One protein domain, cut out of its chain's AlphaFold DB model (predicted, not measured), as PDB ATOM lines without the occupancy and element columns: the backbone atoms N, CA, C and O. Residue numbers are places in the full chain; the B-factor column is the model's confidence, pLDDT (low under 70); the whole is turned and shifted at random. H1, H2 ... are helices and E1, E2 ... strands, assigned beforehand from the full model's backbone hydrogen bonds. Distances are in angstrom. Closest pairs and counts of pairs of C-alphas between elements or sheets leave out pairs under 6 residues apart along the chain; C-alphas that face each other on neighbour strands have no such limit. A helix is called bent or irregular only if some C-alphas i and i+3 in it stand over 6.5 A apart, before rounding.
ATOM      1  N   VAL A 672       3.069  38.857  28.933       87.88
ATOM      2  CA  VAL A 672       2.240  38.104  29.881       87.88
ATOM      3  C   VAL A 672       2.766  36.680  29.994       87.88
ATOM      4  O   VAL A 672       2.926  36.017  28.978       87.88
ATOM      5  N   GLN A 673       3.028  36.189  31.207       87.69
ATOM      6  CA  GLN A 673       3.497  34.814  31.411       87.69
ATOM      7  C   GLN A 673       2.352  33.886  31.815       87.69
ATOM      8  O   GLN A 673       1.676  34.130  32.809       87.69
ATOM      9  N   LEU A 674       2.172  32.797  31.073       87.12
ATOM     10  CA  LEU A 674       1.266  31.705  31.412       87.12
ATOM     11  C   LEU A 674       2.085  30.457  31.702       87.12
ATOM     12  O   LEU A 674       2.947  30.094  30.902       87.12
ATOM     13  N   ARG A 675       1.805  29.782  32.818       89.06
ATOM     14  CA  ARG A 675       2.402  28.472  33.104       89.06
ATOM     15  C   ARG A 675       1.325  27.417  33.157       89.06
ATOM     16  O   ARG A 675       0.325  27.614  33.842       89.06
ATOM     17  N   ILE A 676       1.542  26.303  32.471       87.94
ATOM     18  CA  ILE A 676       0.624  25.173  32.514       87.94
ATOM     19  C   ILE A 676       1.347  23.848  32.700       87.94
ATOM     20  O   ILE A 676       2.408  23.610  32.125       87.94
ATOM     21  N   GLN A 677       0.743  22.986  33.516       88.44
ATOM     22  CA  GLN A 677       1.235  21.643  33.791       88.44
ATOM     23  C   GLN A 677       0.094  20.630  33.712       88.44
ATOM     24  O   GLN A 677      -1.040  20.914  34.111       88.44
ATOM     25  N   ALA A 678       0.389  19.444  33.189       84.56
ATOM     26  CA  ALA A 678      -0.525  18.316  33.234       84.56
ATOM     27  C   ALA A 678      -0.644  17.766  34.663       84.56
ATOM     28  O   ALA A 678       0.343  17.638  35.388       84.56
ATOM     29  N   THR A 679      -1.868  17.421  35.057       84.25
ATOM     30  CA  THR A 679      -2.186  16.745  36.321       84.25
ATOM     31  C   THR A 679      -2.911  15.429  36.041       84.25
ATOM     32  O   THR A 679      -3.368  15.174  34.921       84.25
ATOM     33  N   ASP A 680      -3.062  14.585  37.064       79.75
ATOM     34  CA  ASP A 680      -3.755  13.293  36.936       79.75
ATOM     35  C   ASP A 680      -5.202  13.449  36.430       79.75
ATOM     36  O   ASP A 680      -5.705  12.614  35.677       79.75
ATOM     37  N   SER A 681      -5.872  14.542  36.812       74.00
ATOM     38  CA  SER A 681      -7.276  14.821  36.484       74.00
ATOM     39  C   SER A 681      -7.483  15.828  35.344       74.00
ATOM     40  O   SER A 681      -8.623  16.025  34.915       74.00
ATOM     41  N   GLY A 682      -6.431  16.489  34.853       83.31
ATOM     42  CA  GLY A 682      -6.591  17.654  33.983       83.31
ATOM     43  C   GLY A 682      -5.302  18.416  33.694       83.31
ATOM     44  O   GLY A 682      -4.247  17.824  33.473       83.31
ATOM     45  N   TYR A 683      -5.424  19.738  33.677       85.19
ATOM     46  CA  TYR A 683      -4.340  20.693  33.502       85.19
ATOM     47  C   TYR A 683      -4.495  21.822  34.525       85.19
ATOM     48  O   TYR A 683      -5.601  22.330  34.712       85.19
ATOM     49  N   ASP A 684      -3.396  22.223  35.159       87.31
ATOM     50  CA  ASP A 684      -3.357  23.370  36.068       87.31
ATOM     51  C   ASP A 684      -2.712  24.567  35.371       87.31
ATOM     52  O   ASP A 684      -1.527  24.522  35.029       87.31
ATOM     53  N   LEU A 685      -3.492  25.622  35.137       87.19
ATOM     54  CA  LEU A 685      -3.021  26.865  34.535       87.19
ATOM     55  C   LEU A 685      -2.804  27.919  35.624       87.19
ATOM     56  O   LEU A 685      -3.764  28.410  36.216       87.19
ATOM     57  N   ALA A 686      -1.555  28.324  35.829       86.62
ATOM     58  CA  ALA A 686      -1.212  29.456  36.675       86.62
ATOM     59  C   ALA A 686      -1.247  30.755  35.858       86.62
ATOM     60  O   ALA A 686      -0.535  30.910  34.857       86.62
ATOM     61  N   LEU A 687      -2.077  31.696  36.303       79.25
ATOM     62  CA  LEU A 687      -2.192  33.023  35.714       79.25
ATOM     63  C   LEU A 687      -1.150  33.991  36.300       79.25
ATOM     64  O   LEU A 687      -0.697  33.798  37.429       79.25
ATOM     65  N   PRO A 688      -0.816  35.088  35.593       71.75
ATOM     66  CA  PRO A 688       0.098  36.128  36.079       71.75
ATOM     67  C   PRO A 688      -0.326  36.746  37.410       71.75
ATOM     68  O   PRO A 688       0.507  37.205  38.183       71.75
ATOM     69  N   SER A 689      -1.630  36.747  37.683       65.88
ATOM     70  CA  SER A 689      -2.195  37.215  38.942       65.88
ATOM     71  C   SER A 689      -1.819  36.302  40.124       65.88
ATOM     72  O   SER A 689      -1.953  36.700  41.279       65.88
ATOM     73  N   GLY A 690      -1.366  35.070  39.879       68.50
ATOM     74  CA  GLY A 690      -1.152  34.029  40.888       68.50
ATOM     75  C   GLY A 690      -2.386  33.159  41.151       68.50
ATOM     76  O   GLY A 690      -2.321  32.260  41.982       68.50
ATOM     77  N   SER A 691      -3.506  33.409  40.462       71.44
ATOM     78  CA  SER A 691      -4.671  32.517  40.493       71.44
ATOM     79  C   SER A 691      -4.390  31.241  39.689       71.44
ATOM     80  O   SER A 691      -3.718  31.292  38.656       71.44
ATOM     81  N   HIS A 692      -4.936  30.113  40.142       78.62
ATOM     82  CA  HIS A 692      -4.821  28.814  39.479       78.62
ATOM     83  C   HIS A 692      -6.171  28.393  38.899       78.62
ATOM     84  O   HIS A 692      -7.194  28.426  39.584       78.62
ATOM     85  N   LEU A 693      -6.177  27.992  37.630       80.81
ATOM     86  CA  LEU A 693      -7.359  27.515  36.929       80.81
ATOM     87  C   LEU A 693      -7.187  26.044  36.559       80.81
ATOM     88  O   LEU A 693      -6.382  25.694  35.697       80.81
ATOM     89  N   GLN A 694      -8.016  25.193  37.161       83.94
ATOM     90  CA  GLN A 694      -8.093  23.776  36.811       83.94
ATOM     91  C   GLN A 694      -8.972  23.569  35.571       83.94
ATOM     92  O   GLN A 694     -10.174  23.884  35.564       83.94
ATOM     93  N   LEU A 695      -8.361  23.015  34.527       79.56
ATOM     94  CA  LEU A 695      -8.991  22.639  33.266       79.56
ATOM     95  C   LEU A 695      -9.091  21.114  33.187       79.56
ATOM     96  O   LEU A 695      -8.129  20.397  33.444       79.56
ATOM     97  N   SER A 696     -10.255  20.592  32.824       77.00
ATOM     98  CA  SER A 696     -10.471  19.149  32.695       77.00
ATOM     99  C   SER A 696     -10.064  18.670  31.300       77.00
ATOM    100  O   SER A 696     -10.371  19.326  30.304       77.00
ATOM    101  N   LYS A 697      -9.478  17.467  31.191       73.38
ATOM    102  CA  LYS A 697      -9.150  16.869  29.876       73.38
ATOM    103  C   LYS A 697     -10.383  16.749  28.967       73.38
ATOM    104  O   LYS A 697     -10.275  16.925  27.763       73.38
ATOM    105  N   ARG A 698     -11.580  16.559  29.544       69.75
ATOM    106  CA  ARG A 698     -12.855  16.519  28.797       69.75
ATOM    107  C   ARG A 698     -13.238  17.844  28.137       69.75
ATOM    108  O   ARG A 698     -14.021  17.821  27.199       69.75
ATOM    109  N   GLU A 699     -12.746  18.982  28.626       66.25
ATOM    110  CA  GLU A 699     -13.092  20.308  28.081       66.25
ATOM    111  C   GLU A 699     -12.361  20.598  26.781       66.25
ATOM    112  O   GLU A 699     -12.908  21.227  25.882       66.25
ATOM    113  N   PHE A 700     -11.157  20.050  26.654       61.06
ATOM    114  CA  PHE A 700     -10.483  19.933  25.376       61.06
ATOM    115  C   PHE A 700     -11.118  18.832  24.516       61.06
ATOM    116  O   PHE A 700     -10.742  18.689  23.372       61.06
ATOM    117  N   GLY A 701     -12.097  18.066  25.011       53.62
ATOM    118  CA  GLY A 701     -12.594  16.853  24.362       53.62
ATOM    119  C   GLY A 701     -11.493  15.803  24.213       53.62
ATOM    120  O   GLY A 701     -10.318  16.060  24.468       53.62
ATOM    121  N   ASP A 702     -11.840  14.616  23.728       49.06
ATOM    122  CA  ASP A 702     -10.848  13.780  23.057       49.06
ATOM    123  C   ASP A 702     -10.441  14.505  21.754       49.06
ATOM    124  O   ASP A 702     -10.808  14.070  20.660       49.06
ATOM    125  N   ILE A 703      -9.747  15.659  21.836       49.09
ATOM    126  CA  ILE A 703      -8.938  16.177  20.729       49.09
ATOM    127  C   ILE A 703      -7.872  15.108  20.535       49.09
ATOM    128  O   ILE A 703      -6.757  15.169  21.051       49.09
ATOM    129  N   ASP A 704      -8.250  14.071  19.800       47.94
ATOM    130  CA  ASP A 704      -7.300  13.209  19.162       47.94
ATOM    131  C   ASP A 704      -6.625  14.098  18.120       47.94
ATOM    132  O   ASP A 704      -7.106  14.280  16.999       47.94
ATOM    133  N   THR A 705      -5.506  14.709  18.510       47.28
ATOM    134  CA  THR A 705      -4.615  15.445  17.604       47.28
ATOM    135  C   THR A 705      -4.176  14.572  16.421       47.28
ATOM    136  O   THR A 705      -3.648  15.089  15.437       47.28
ATOM    137  N   ARG A 706      -4.432  13.253  16.473       43.56
ATOM    138  CA  ARG A 706      -4.217  12.286  15.394       43.56
ATOM    139  C   ARG A 706      -5.378  12.206  14.386       43.56
ATOM    140  O   ARG A 706      -5.136  11.724  13.282       43.56
ATOM    141  N   ALA A 707      -6.586  12.682  14.711       40.75
ATOM    142  CA  ALA A 707      -7.816  12.482  13.925       40.75
ATOM    143  C   ALA A 707      -8.300  13.709  13.117       40.75
ATOM    144  O   ALA A 707      -9.382  13.682  12.528       40.75
ATOM    145  N   ALA A 708      -7.525  14.797  13.057       45.81
ATOM    146  CA  ALA A 708      -7.918  16.032  12.372       45.81
ATOM    147  C   ALA A 708      -7.884  15.892  10.834       45.81
ATOM    148  O   ALA A 708      -6.898  16.249  10.194       45.81
ATOM    149  N   GLN A 709      -8.955  15.359  10.237       52.19
ATOM    150  CA  GLN A 709      -9.089  15.233   8.775       52.19
ATOM    151  C   GLN A 709     -10.459  15.673   8.218       52.19
ATOM    152  O   GLN A 709     -10.676  15.594   7.012       52.19
ATOM    153  N   SER A 710     -11.381  16.178   9.050       53.12
ATOM    154  CA  SER A 710     -12.673  16.718   8.592       53.12
ATOM    155  C   SER A 710     -12.955  18.121   9.133       53.12
ATOM    156  O   SER A 710     -12.539  18.465  10.241       53.12
ATOM    157  N   VAL A 711     -13.702  18.917   8.358       54.72
ATOM    158  CA  VAL A 711     -14.192  20.253   8.752       54.72
ATOM    159  C   VAL A 711     -14.937  20.188  10.092       54.72
ATOM    160  O   VAL A 711     -14.646  20.980  10.982       54.72
ATOM    161  N   ASP A 712     -15.781  19.171  10.295       56.22
ATOM    162  CA  ASP A 712     -16.492  18.922  11.558       56.22
ATOM    163  C   ASP A 712     -15.559  18.763  12.768       56.22
ATOM    164  O   ASP A 712     -15.866  19.230  13.867       56.22
ATOM    165  N   SER A 713     -14.409  18.108  12.586       57.28
ATOM    166  CA  SER A 713     -13.440  17.896  13.669       57.28
ATOM    167  C   SER A 713     -12.731  19.198  14.041       57.28
ATOM    168  O   SER A 713     -12.553  19.491  15.222       57.28
ATOM    169  N   LEU A 714     -12.387  20.022  13.045       57.88
ATOM    170  CA  LEU A 714     -11.805  21.349  13.258       57.88
ATOM    171  C   LEU A 714     -12.796  22.294  13.947       57.88
ATOM    172  O   LEU A 714     -12.419  22.976  14.897       57.88
ATOM    173  N   SER A 715     -14.071  22.284  13.546       60.41
ATOM    174  CA  SER A 715     -15.120  23.072  14.204       60.41
ATOM    175  C   SER A 715     -15.279  22.708  15.682       60.41
ATOM    176  O   SER A 715     -15.428  23.601  16.514       60.41
ATOM    177  N   ARG A 716     -15.177  21.419  16.043       63.38
ATOM    178  CA  ARG A 716     -15.197  20.976  17.451       63.38
ATOM    179  C   ARG A 716     -13.971  21.444  18.234       63.38
ATOM    180  O   ARG A 716     -14.129  21.876  19.371       63.38
ATOM    181  N   VAL A 717     -12.777  21.394  17.636       63.22
ATOM    182  CA  VAL A 717     -11.535  21.880  18.267       63.22
ATOM    183  C   VAL A 717     -11.603  23.385  18.513       63.22
ATOM    184  O   VAL A 717     -11.287  23.834  19.610       63.22
ATOM    185  N   VAL A 718     -12.053  24.163  17.524       64.69
ATOM    186  CA  VAL A 718     -12.239  25.616  17.658       64.69
ATOM    187  C   VAL A 718     -13.280  25.931  18.732       64.69
ATOM    188  O   VAL A 718     -13.052  26.807  19.559       64.69
ATOM    189  N   PHE A 719     -14.390  25.191  18.774       67.12
ATOM    190  CA  PHE A 719     -15.410  25.358  19.809       67.12
ATOM    191  C   PHE A 719     -14.873  25.050  21.217       67.12
ATOM    192  O   PHE A 719     -15.061  25.847  22.133       67.12
ATOM    193  N   ALA A 720     -14.153  23.936  21.389       68.06
ATOM    194  CA  ALA A 720     -13.530  23.555  22.657       68.06
ATOM    195  C   ALA A 720     -12.464  24.568  23.107       68.06
ATOM    196  O   ALA A 720     -12.462  24.999  24.260       68.06
ATOM    197  N   ALA A 721     -11.598  25.013  22.192       68.06
ATOM    198  CA  ALA A 721     -10.616  26.059  22.458       68.06
ATOM    199  C   ALA A 721     -11.285  27.399  22.803       68.06
ATOM    200  O   ALA A 721     -10.815  28.104  23.693       68.06
ATOM    201  N   GLY A 722     -12.425  27.703  22.176       68.94
ATOM    202  CA  GLY A 722     -13.290  28.816  22.549       68.94
ATOM    203  C   GLY A 722     -13.750  28.709  24.003       68.94
ATOM    204  O   GLY A 722     -13.512  29.632  24.771       68.94
ATOM    205  N   LEU A 723     -14.319  27.573  24.420       71.38
ATOM    206  CA  LEU A 723     -14.766  27.343  25.805       71.38
ATOM    207  C   LEU A 723     -13.629  27.420  26.833       71.38
ATOM    208  O   LEU A 723     -13.804  27.976  27.916       71.38
ATOM    209  N   VAL A 724     -12.454  26.879  26.514       74.88
ATOM    210  CA  VAL A 724     -11.280  27.011  27.389       74.88
ATOM    211  C   VAL A 724     -10.829  28.468  27.446       74.88
ATOM    212  O   VAL A 724     -10.587  28.985  28.535       74.88
ATOM    213  N   GLY A 725     -10.777  29.150  26.300       75.31
ATOM    214  CA  GLY A 725     -10.480  30.576  26.211       75.31
ATOM    215  C   GLY A 725     -11.428  31.378  27.097       75.31
ATOM    216  O   GLY A 725     -10.980  32.142  27.941       75.31
ATOM    217  N   GLU A 726     -12.730  31.117  27.016       72.56
ATOM    218  CA  GLU A 726     -13.736  31.722  27.888       72.56
ATOM    219  C   GLU A 726     -13.387  31.612  29.376       72.56
ATOM    220  O   GLU A 726     -13.382  32.617  30.091       72.56
ATOM    221  N   ARG A 727     -13.018  30.413  29.839       75.56
ATOM    222  CA  ARG A 727     -12.646  30.183  31.241       75.56
ATOM    223  C   ARG A 727     -11.360  30.907  31.634       75.56
ATOM    224  O   ARG A 727     -11.310  31.507  32.704       75.56
ATOM    225  N   VAL A 728     -10.336  30.879  30.781       77.88
ATOM    226  CA  VAL A 728      -9.055  31.570  31.025       77.88
ATOM    227  C   VAL A 728      -9.272  33.077  31.162       77.88
ATOM    228  O   VAL A 728      -8.718  33.718  32.054       77.88
ATOM    229  N   TRP A 729     -10.135  33.639  30.321       75.50
ATOM    230  CA  TRP A 729     -10.492  35.051  30.363       75.50
ATOM    231  C   TRP A 729     -11.338  35.405  31.584       75.50
ATOM    232  O   TRP A 729     -11.103  36.436  32.205       75.50
ATOM    233  N   GLN A 730     -12.288  34.552  31.971       71.31
ATOM    234  CA  GLN A 730     -13.029  34.713  33.226       71.31
ATOM    235  C   GLN A 730     -12.112  34.607  34.454       71.31
ATOM    236  O   GLN A 730     -12.353  35.260  35.457       71.31
ATOM    237  N   ALA A 731     -11.018  33.860  34.387       72.50
ATOM    238  CA  ALA A 731     -10.082  33.763  35.500       72.50
ATOM    239  C   ALA A 731      -9.148  34.992  35.649       72.50
ATOM    240  O   ALA A 731      -8.321  35.022  36.559       72.50
ATOM    241  N   GLY A 732      -9.284  36.029  34.808       73.31
ATOM    242  CA  GLY A 732      -8.548  37.295  34.944       73.31
ATOM    243  C   GLY A 732      -7.313  37.423  34.046       73.31
ATOM    244  O   GLY A 732      -6.475  38.300  34.261       73.31
ATOM    245  N   PHE A 733      -7.167  36.558  33.032       79.31
ATOM    246  CA  PHE A 733      -6.112  36.685  32.013       79.31
ATOM    247  C   PHE A 733      -6.146  38.034  31.287       79.31
ATOM    248  O   PHE A 733      -5.138  38.571  30.831       79.31
ATOM    249  N   ASP A 734      -7.342  38.582  31.205       76.44
ATOM    250  CA  ASP A 734      -7.664  39.786  30.495       76.44
ATOM    251  C   ASP A 734      -7.066  41.034  31.187       76.44
ATOM    252  O   ASP A 734      -6.443  41.879  30.542       76.44
ATOM    253  N   LEU A 735      -7.103  41.069  32.518       78.62
ATOM    254  CA  LEU A 735      -6.435  42.090  33.327       78.62
ATOM    255  C   LEU A 735      -4.917  42.076  33.137       78.62
ATOM    256  O   LEU A 735      -4.286  43.132  33.099       78.62
ATOM    257  N   ALA A 736      -4.320  40.891  32.984       80.81
ATOM    258  CA  ALA A 736      -2.884  40.776  32.760       80.81
ATOM    259  C   ALA A 736      -2.461  41.302  31.381       80.81
ATOM    260  O   ALA A 736      -1.398  41.912  31.259       80.81
ATOM    261  N   LEU A 737      -3.291  41.101  30.353       81.75
ATOM    262  CA  LEU A 737      -3.057  41.674  29.027       81.75
ATOM    263  C   LEU A 737      -3.118  43.205  29.052       81.75
ATOM    264  O   LEU A 737      -2.268  43.854  28.440       81.75
ATOM    265  N   ASP A 738      -4.064  43.786  29.789       79.75
ATOM    266  CA  ASP A 738      -4.161  45.241  29.939       79.75
ATOM    267  C   ASP A 738      -2.994  45.819  30.752       79.75
ATOM    268  O   ASP A 738      -2.392  46.816  30.346       79.75
ATOM    269  N   ALA A 739      -2.590  45.147  31.833       81.81
ATOM    270  CA  ALA A 739      -1.399  45.521  32.596       81.81
ATOM    271  C   ALA A 739      -0.122  45.470  31.733       81.81
ATOM    272  O   ALA A 739       0.725  46.355  31.826       81.81
ATOM    273  N   ALA A 740       0.006  44.482  30.838       85.12
ATOM    274  CA  ALA A 740       1.140  44.389  29.917       85.12
ATOM    275  C   ALA A 740       1.157  45.508  28.857       85.12
ATOM    276  O   ALA A 740       2.233  45.934  28.427       85.12
ATOM    277  N   ARG A 741      -0.007  46.014  28.429       84.06
ATOM    278  CA  ARG A 741      -0.103  47.173  27.518       84.06
ATOM    279  C   ARG A 741       0.330  48.466  28.204       84.06
ATOM    280  O   ARG A 741       1.012  49.293  27.589       84.06
ATOM    281  N   GLY A 742      -0.039  48.616  29.475       83.19
ATOM    282  CA  GLY A 742       0.253  49.804  30.266       83.19
ATOM    283  C   GLY A 742      -0.338  51.067  29.620       83.19
ATOM    284  O   GLY A 742      -1.475  51.032  29.148       83.19
ATOM    285  N   PRO A 743       0.407  52.186  29.548       82.88
ATOM    286  CA  PRO A 743      -0.118  53.460  29.049       82.88
ATOM    287  C   PRO A 743      -0.260  53.539  27.518       82.88
ATOM    288  O   PRO A 743      -0.618  54.595  26.993       82.88
ATOM    289  N   PHE A 744       0.040  52.456  26.793       82.69
ATOM    290  CA  PHE A 744       0.048  52.417  25.332       82.69
ATOM    291  C   PHE A 744      -1.057  51.483  24.816       82.69
ATOM    292  O   PHE A 744      -0.846  50.267  24.762       82.69
ATOM    293  N   PRO A 745      -2.219  52.014  24.391       76.12
ATOM    294  CA  PRO A 745      -3.359  51.187  23.990       76.12
ATOM    295  C   PRO A 745      -3.047  50.309  22.767       76.12
ATOM    296  O   PRO A 745      -3.568  49.199  22.664       76.12
ATOM    297  N   ASP A 746      -2.140  50.763  21.897       77.94
ATOM    298  CA  ASP A 746      -1.734  50.072  20.668       77.94
ATOM    299  C   ASP A 746      -0.463  49.219  20.811       77.94
ATOM    300  O   ASP A 746       0.058  48.696  19.824       77.94
ATOM    301  N   ARG A 747       0.048  49.031  22.035       83.19
ATOM    302  CA  ARG A 747       1.211  48.168  22.274       83.19
ATOM    303  C   ARG A 747       0.862  46.698  21.975       83.19
ATOM    304  O   ARG A 747      -0.088  46.174  22.563       83.19
ATOM    305  N   PRO A 748       1.634  46.006  21.115       83.62
ATOM    306  CA  PRO A 748       1.536  44.558  20.972       83.62
ATOM    307  C   PRO A 748       1.866  43.834  22.276       83.62
ATOM    308  O   PRO A 748       2.767  44.256  23.003       83.62
ATOM    309  N   VAL A 749       1.188  42.722  22.549       84.69
ATOM    310  CA  VAL A 749       1.442  41.923  23.757       84.69
ATOM    311  C   VAL A 749       1.896  40.521  23.387       84.69
ATOM    312  O   VAL A 749       1.239  39.829  22.612       84.69
ATOM    313  N   ARG A 750       3.005  40.079  23.978       87.62
ATOM    314  CA  ARG A 750       3.511  38.714  23.858       87.62
ATOM    315  C   ARG A 750       3.081  37.885  25.063       87.62
ATOM    316  O   ARG A 750       3.429  38.200  26.195       87.62
ATOM    317  N   ILE A 751       2.378  36.794  24.820       87.94
ATOM    318  CA  ILE A 751       2.054  35.786  25.822       87.94
ATOM    319  C   ILE A 751       3.152  34.723  25.781       87.94
ATOM    320  O   ILE A 751       3.269  33.982  24.809       87.94
ATOM    321  N   GLU A 752       3.974  34.658  26.819       89.69
ATOM    322  CA  GLU A 752       4.982  33.621  27.011       89.69
ATOM    323  C   GLU A 752       4.340  32.420  27.707       89.69
ATOM    324  O   GLU A 752       3.973  32.494  28.880       89.69
ATOM    325  N   LEU A 753       4.200  31.317  26.977       89.31
ATOM    326  CA  LEU A 753       3.676  30.057  27.482       89.31
ATOM    327  C   LEU A 753       4.825  29.143  27.918       89.31
ATOM    328  O   LEU A 753       5.606  28.675  27.085       89.31
ATOM    329  N   ASP A 754       4.875  28.856  29.214       88.06
ATOM    330  CA  ASP A 754       5.695  27.805  29.812       88.06
ATOM    331  C   ASP A 754       4.830  26.550  29.989       88.06
ATOM    332  O   ASP A 754       3.953  26.492  30.854       88.06
ATOM    333  N   ALA A 755       5.037  25.571  29.111       84.56
ATOM    334  CA  ALA A 755       4.270  24.331  29.042       84.56
ATOM    335  C   ALA A 755       5.197  23.114  29.163       84.56
ATOM    336  O   ALA A 755       6.333  23.142  28.675       84.56
ATOM    337  N   ASP A 756       4.711  22.028  29.760       81.00
ATOM    338  CA  ASP A 756       5.355  20.707  29.709       81.00
ATOM    339  C   ASP A 756       5.129  20.008  28.353       81.00
ATOM    340  O   ASP A 756       4.440  20.526  27.482       81.00
ATOM    341  N   SER A 757       5.712  18.825  28.137       73.56
ATOM    342  CA  SER A 757       5.617  18.116  26.849       73.56
ATOM    343  C   SER A 757       4.204  17.669  26.456       73.56
ATOM    344  O   SER A 757       3.953  17.468  25.269       73.56
ATOM    345  N   GLU A 758       3.297  17.470  27.417       76.94
ATOM    346  CA  GLU A 758       1.911  17.082  27.128       76.94
ATOM    347  C   GLU A 758       1.103  18.319  26.710       76.94
ATOM    348  O   GLU A 758       0.479  18.339  25.648       76.94
ATOM    349  N   THR A 759       1.185  19.378  27.513       78.38
ATOM    350  CA  THR A 759       0.434  20.634  27.352       78.38
ATOM    351  C   THR A 759       0.923  21.490  26.183       78.38
ATOM    352  O   THR A 759       0.133  22.242  25.608       78.38
ATOM    353  N   ASP A 760       2.181  21.328  25.755       78.81
ATOM    354  CA  ASP A 760       2.773  21.979  24.571       78.81
ATOM    355  C   ASP A 760       1.965  21.710  23.287       78.81
ATOM    356  O   ASP A 760       1.851  22.574  22.410       78.81
ATOM    357  N   ASN A 761       1.366  20.515  23.209       73.56
ATOM    358  CA  ASN A 761       0.600  20.027  22.064       73.56
ATOM    359  C   ASN A 761      -0.850  20.525  22.027       73.56
ATOM    360  O   ASN A 761      -1.552  20.300  21.038       73.56
ATOM    361  N   LEU A 762      -1.318  21.254  23.040       74.81
ATOM    362  CA  LEU A 762      -2.646  21.867  23.008       74.81
ATOM    363  C   LEU A 762      -2.647  23.105  22.084       74.81
ATOM    364  O   LEU A 762      -1.605  23.756  21.926       74.81
ATOM    365  N   PRO A 763      -3.760  23.401  21.386       70.69
ATOM    366  CA  PRO A 763      -3.846  24.502  20.424       70.69
ATOM    367  C   PRO A 763      -4.103  25.844  21.133       70.69
ATOM    368  O   PRO A 763      -5.166  26.441  20.982       70.69
ATOM    369  N   TRP A 764      -3.136  26.313  21.924       75.44
ATOM    370  CA  TRP A 764      -3.235  27.553  22.711       75.44
ATOM    371  C   TRP A 764      -3.558  28.792  21.863       75.44
ATOM    372  O   TRP A 764      -4.225  29.711  22.325       75.44
ATOM    373  N   GLU A 765      -3.145  28.796  20.600       73.12
ATOM    374  CA  GLU A 765      -3.404  29.869  19.635       73.12
ATOM    375  C   GLU A 765      -4.875  29.992  19.236       73.12
ATOM    376  O   GLU A 765      -5.281  31.031  18.722       73.12
ATOM    377  N   LEU A 766      -5.679  28.955  19.489       63.38
ATOM    378  CA  LEU A 766      -7.125  28.976  19.289       63.38
ATOM    379  C   LEU A 766      -7.898  29.418  20.538       63.38
ATOM    380  O   LEU A 766      -9.129  29.430  20.499       63.38
ATOM    381  N   LEU A 767      -7.223  29.773  21.641       66.56
ATOM    382  CA  LEU A 767      -7.883  30.299  22.839       66.56
ATOM    383  C   LEU A 767      -8.392  31.721  22.606       66.56
ATOM    384  O   LEU A 767      -7.829  32.706  23.079       66.56
ATOM    385  N   HIS A 768      -9.494  31.820  21.882       63.06
ATOM    386  CA  HIS A 768     -10.191  33.064  21.630       63.06
ATOM    387  C   HIS A 768     -11.485  33.088  22.441       63.06
ATOM    388  O   HIS A 768     -12.326  32.204  22.307       63.06
ATOM    389  N   ALA A 769     -11.698  34.128  23.245       53.94
ATOM    390  CA  ALA A 769     -13.009  34.360  23.841       53.94
ATOM    391  C   ALA A 769     -13.969  34.848  22.746       53.94
ATOM    392  O   ALA A 769     -13.734  35.910  22.178       53.94
ATOM    393  N   ALA A 770     -15.047  34.119  22.436       50.72
ATOM    394  CA  ALA A 770     -16.025  34.531  21.413       50.72
ATOM    395  C   ALA A 770     -16.523  35.973  21.658       50.72
ATOM    396  O   ALA A 770     -16.682  36.758  20.731       50.72
ATOM    397  N   ASN A 771     -16.689  36.290  22.946       49.59
ATOM    398  CA  ASN A 771     -16.980  37.576  23.591       49.59
ATOM    399  C   ASN A 771     -15.831  38.546  23.895       49.59
ATOM    400  O   ASN A 771     -16.076  39.420  24.722       49.59
ATOM    401  N   ALA A 772     -14.601  38.363  23.397       53.62
ATOM    402  CA  ALA A 772     -13.431  39.135  23.844       53.62
ATOM    403  C   ALA A 772     -13.735  40.652  23.900       53.62
ATOM    404  O   ALA A 772     -13.862  41.263  22.836       53.62
ATOM    405  N   PRO A 773     -13.825  41.275  25.097       49.97
ATOM    406  CA  PRO A 773     -14.379  42.627  25.261       49.97
ATOM    407  C   PRO A 773     -13.648  43.697  24.449       49.97
ATOM    408  O   PRO A 773     -14.220  44.715  24.084       49.97
ATOM    409  N   LEU A 774     -12.394  43.425  24.091       51.72
ATOM    410  CA  LEU A 774     -11.514  44.352  23.402       51.72
ATOM    411  C   LEU A 774     -11.042  43.843  22.035       51.72
ATOM    412  O   LEU A 774     -10.109  44.418  21.476       51.72
ATOM    413  N   GLY A 775     -11.638  42.771  21.496       54.16
ATOM    414  CA  GLY A 775     -11.275  42.224  20.182       54.16
ATOM    415  C   GLY A 775      -9.772  41.963  20.029       54.16
ATOM    416  O   GLY A 775      -9.195  42.300  18.999       54.16
ATOM    417  N   TRP A 776      -9.119  41.429  21.069       52.19
ATOM    418  CA  TRP A 776      -7.654  41.395  21.211       52.19
ATOM    419  C   TRP A 776      -6.878  40.654  20.124       52.19
ATOM    420  O   TRP A 776      -5.673  40.853  20.005       52.19
ATOM    421  N   PHE A 777      -7.554  39.856  19.305       52.47
ATOM    422  CA  PHE A 777      -6.947  39.189  18.156       52.47
ATOM    423  C   PHE A 777      -6.997  40.019  16.864       52.47
ATOM    424  O   PHE A 777      -6.386  39.637  15.868       52.47
ATOM    425  N   ASN A 778      -7.693  41.161  16.875       53.62
ATOM    426  CA  ASN A 778      -7.787  42.047  15.721       53.62
ATOM    427  C   ASN A 778      -6.587  42.998  15.676       53.62
ATOM    428  O   ASN A 778      -5.669  42.744  14.905       53.62
ATOM    429  N   ARG A 779      -6.555  44.066  16.492       64.50
ATOM    430  CA  ARG A 779      -5.410  44.995  16.627       64.50
ATOM    431  C   ARG A 779      -5.435  45.744  17.971       64.50
ATOM    432  O   ARG A 779      -6.526  46.057  18.453       64.50
ATOM    433  N   PRO A 780      -4.263  46.085  18.544       68.25
ATOM    434  CA  PRO A 780      -2.915  45.666  18.133       68.25
ATOM    435  C   PRO A 780      -2.663  44.180  18.464       68.25
ATOM    436  O   PRO A 780      -3.380  43.624  19.302       68.25
ATOM    437  N   PRO A 781      -1.674  43.539  17.816       73.31
ATOM    438  CA  PRO A 781      -1.527  42.089  17.853       73.31
ATOM    439  C   PRO A 781      -1.193  41.555  19.250       73.31
ATOM    440  O   PRO A 781      -0.383  42.128  19.981       73.31
TER     441      PRO A 781
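What this domain is: This is residues 672 to 781 of the 1003 residues of the protein "CHAT domain protein" of Streptomyces sp. ADI95-16 (UniProt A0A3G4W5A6). A strongly twisted sheet of four strands has a long, sharply bent helix, H1, beside it: arm H1a slants away from the E3 edge, and arm H1b sits by the starts of E1 and E4. Residues 756 to 781, with no named element, wind back past the middle of the domain. The 110 printed residues include E1, E2, E3, H1 and E4 in chain order; the sheet, E3 E2 E1 E4, is mixed and the class is mixed, helices and strands. The whole is compact, radius of gyration of the C-alphas 14.3 A, spanning 44 by 31 by 21 A.

Where its parts are: E1, residues 672 to 679, begins at C-alpha (2.240, 38.104, 29.881) and is 22.7 A long. E2 is residues 682 to 686, E3 residues 692 to 696. H1, residues 711 to 741, was assigned as one helix by its hydrogen bonds but is bent, with C-alphas 731 and 734 8.2 A apart. H1a, residues 711 to 731, is 30.2 A long; H1b is residues 734 to 741. E4, residues 749 to 755, is 18.6 A long and ends at C-alpha (4.270, 24.331, 29.042).

How they stand to each other: E1, E2 and E3 form a meander, each strand the antiparallel neighbour of the one before, in two hairpins; N 684 and O 677 are 2.9 A apart, N 693 and O 685 2.8 A. E4 is parallel to E1, with N 674 and O 752 at 2.9 A. E3, H1, E4 is a split strand-helix-strand unit, E2 and E1 between its strands, with a right-handed crossover. H1a only grazes the sheet with residues 724 to 731; the closest C-alphas of E3 and H1a, Leu 693 and Ala 731, are 7.0 A apart. H1b only grazes it with residues 736 to 741; its closest C-alphas to E1 are Ala 740 and Val 672, 6.4 A. The arms are about perpendicular, 80 degrees. In both, every O i to N i+4 pair is within hydrogen-bond range.

The domain as a whole: The farthest C-alphas, Ala 707 and Pro 743, are 44.4 A apart. The printed part has no cut; the link E3 to H1 is long, 14 residues. Its mean pLDDT is 71.5, under 70 in residues 689 to 690, 698 to 722 and 766 to 780.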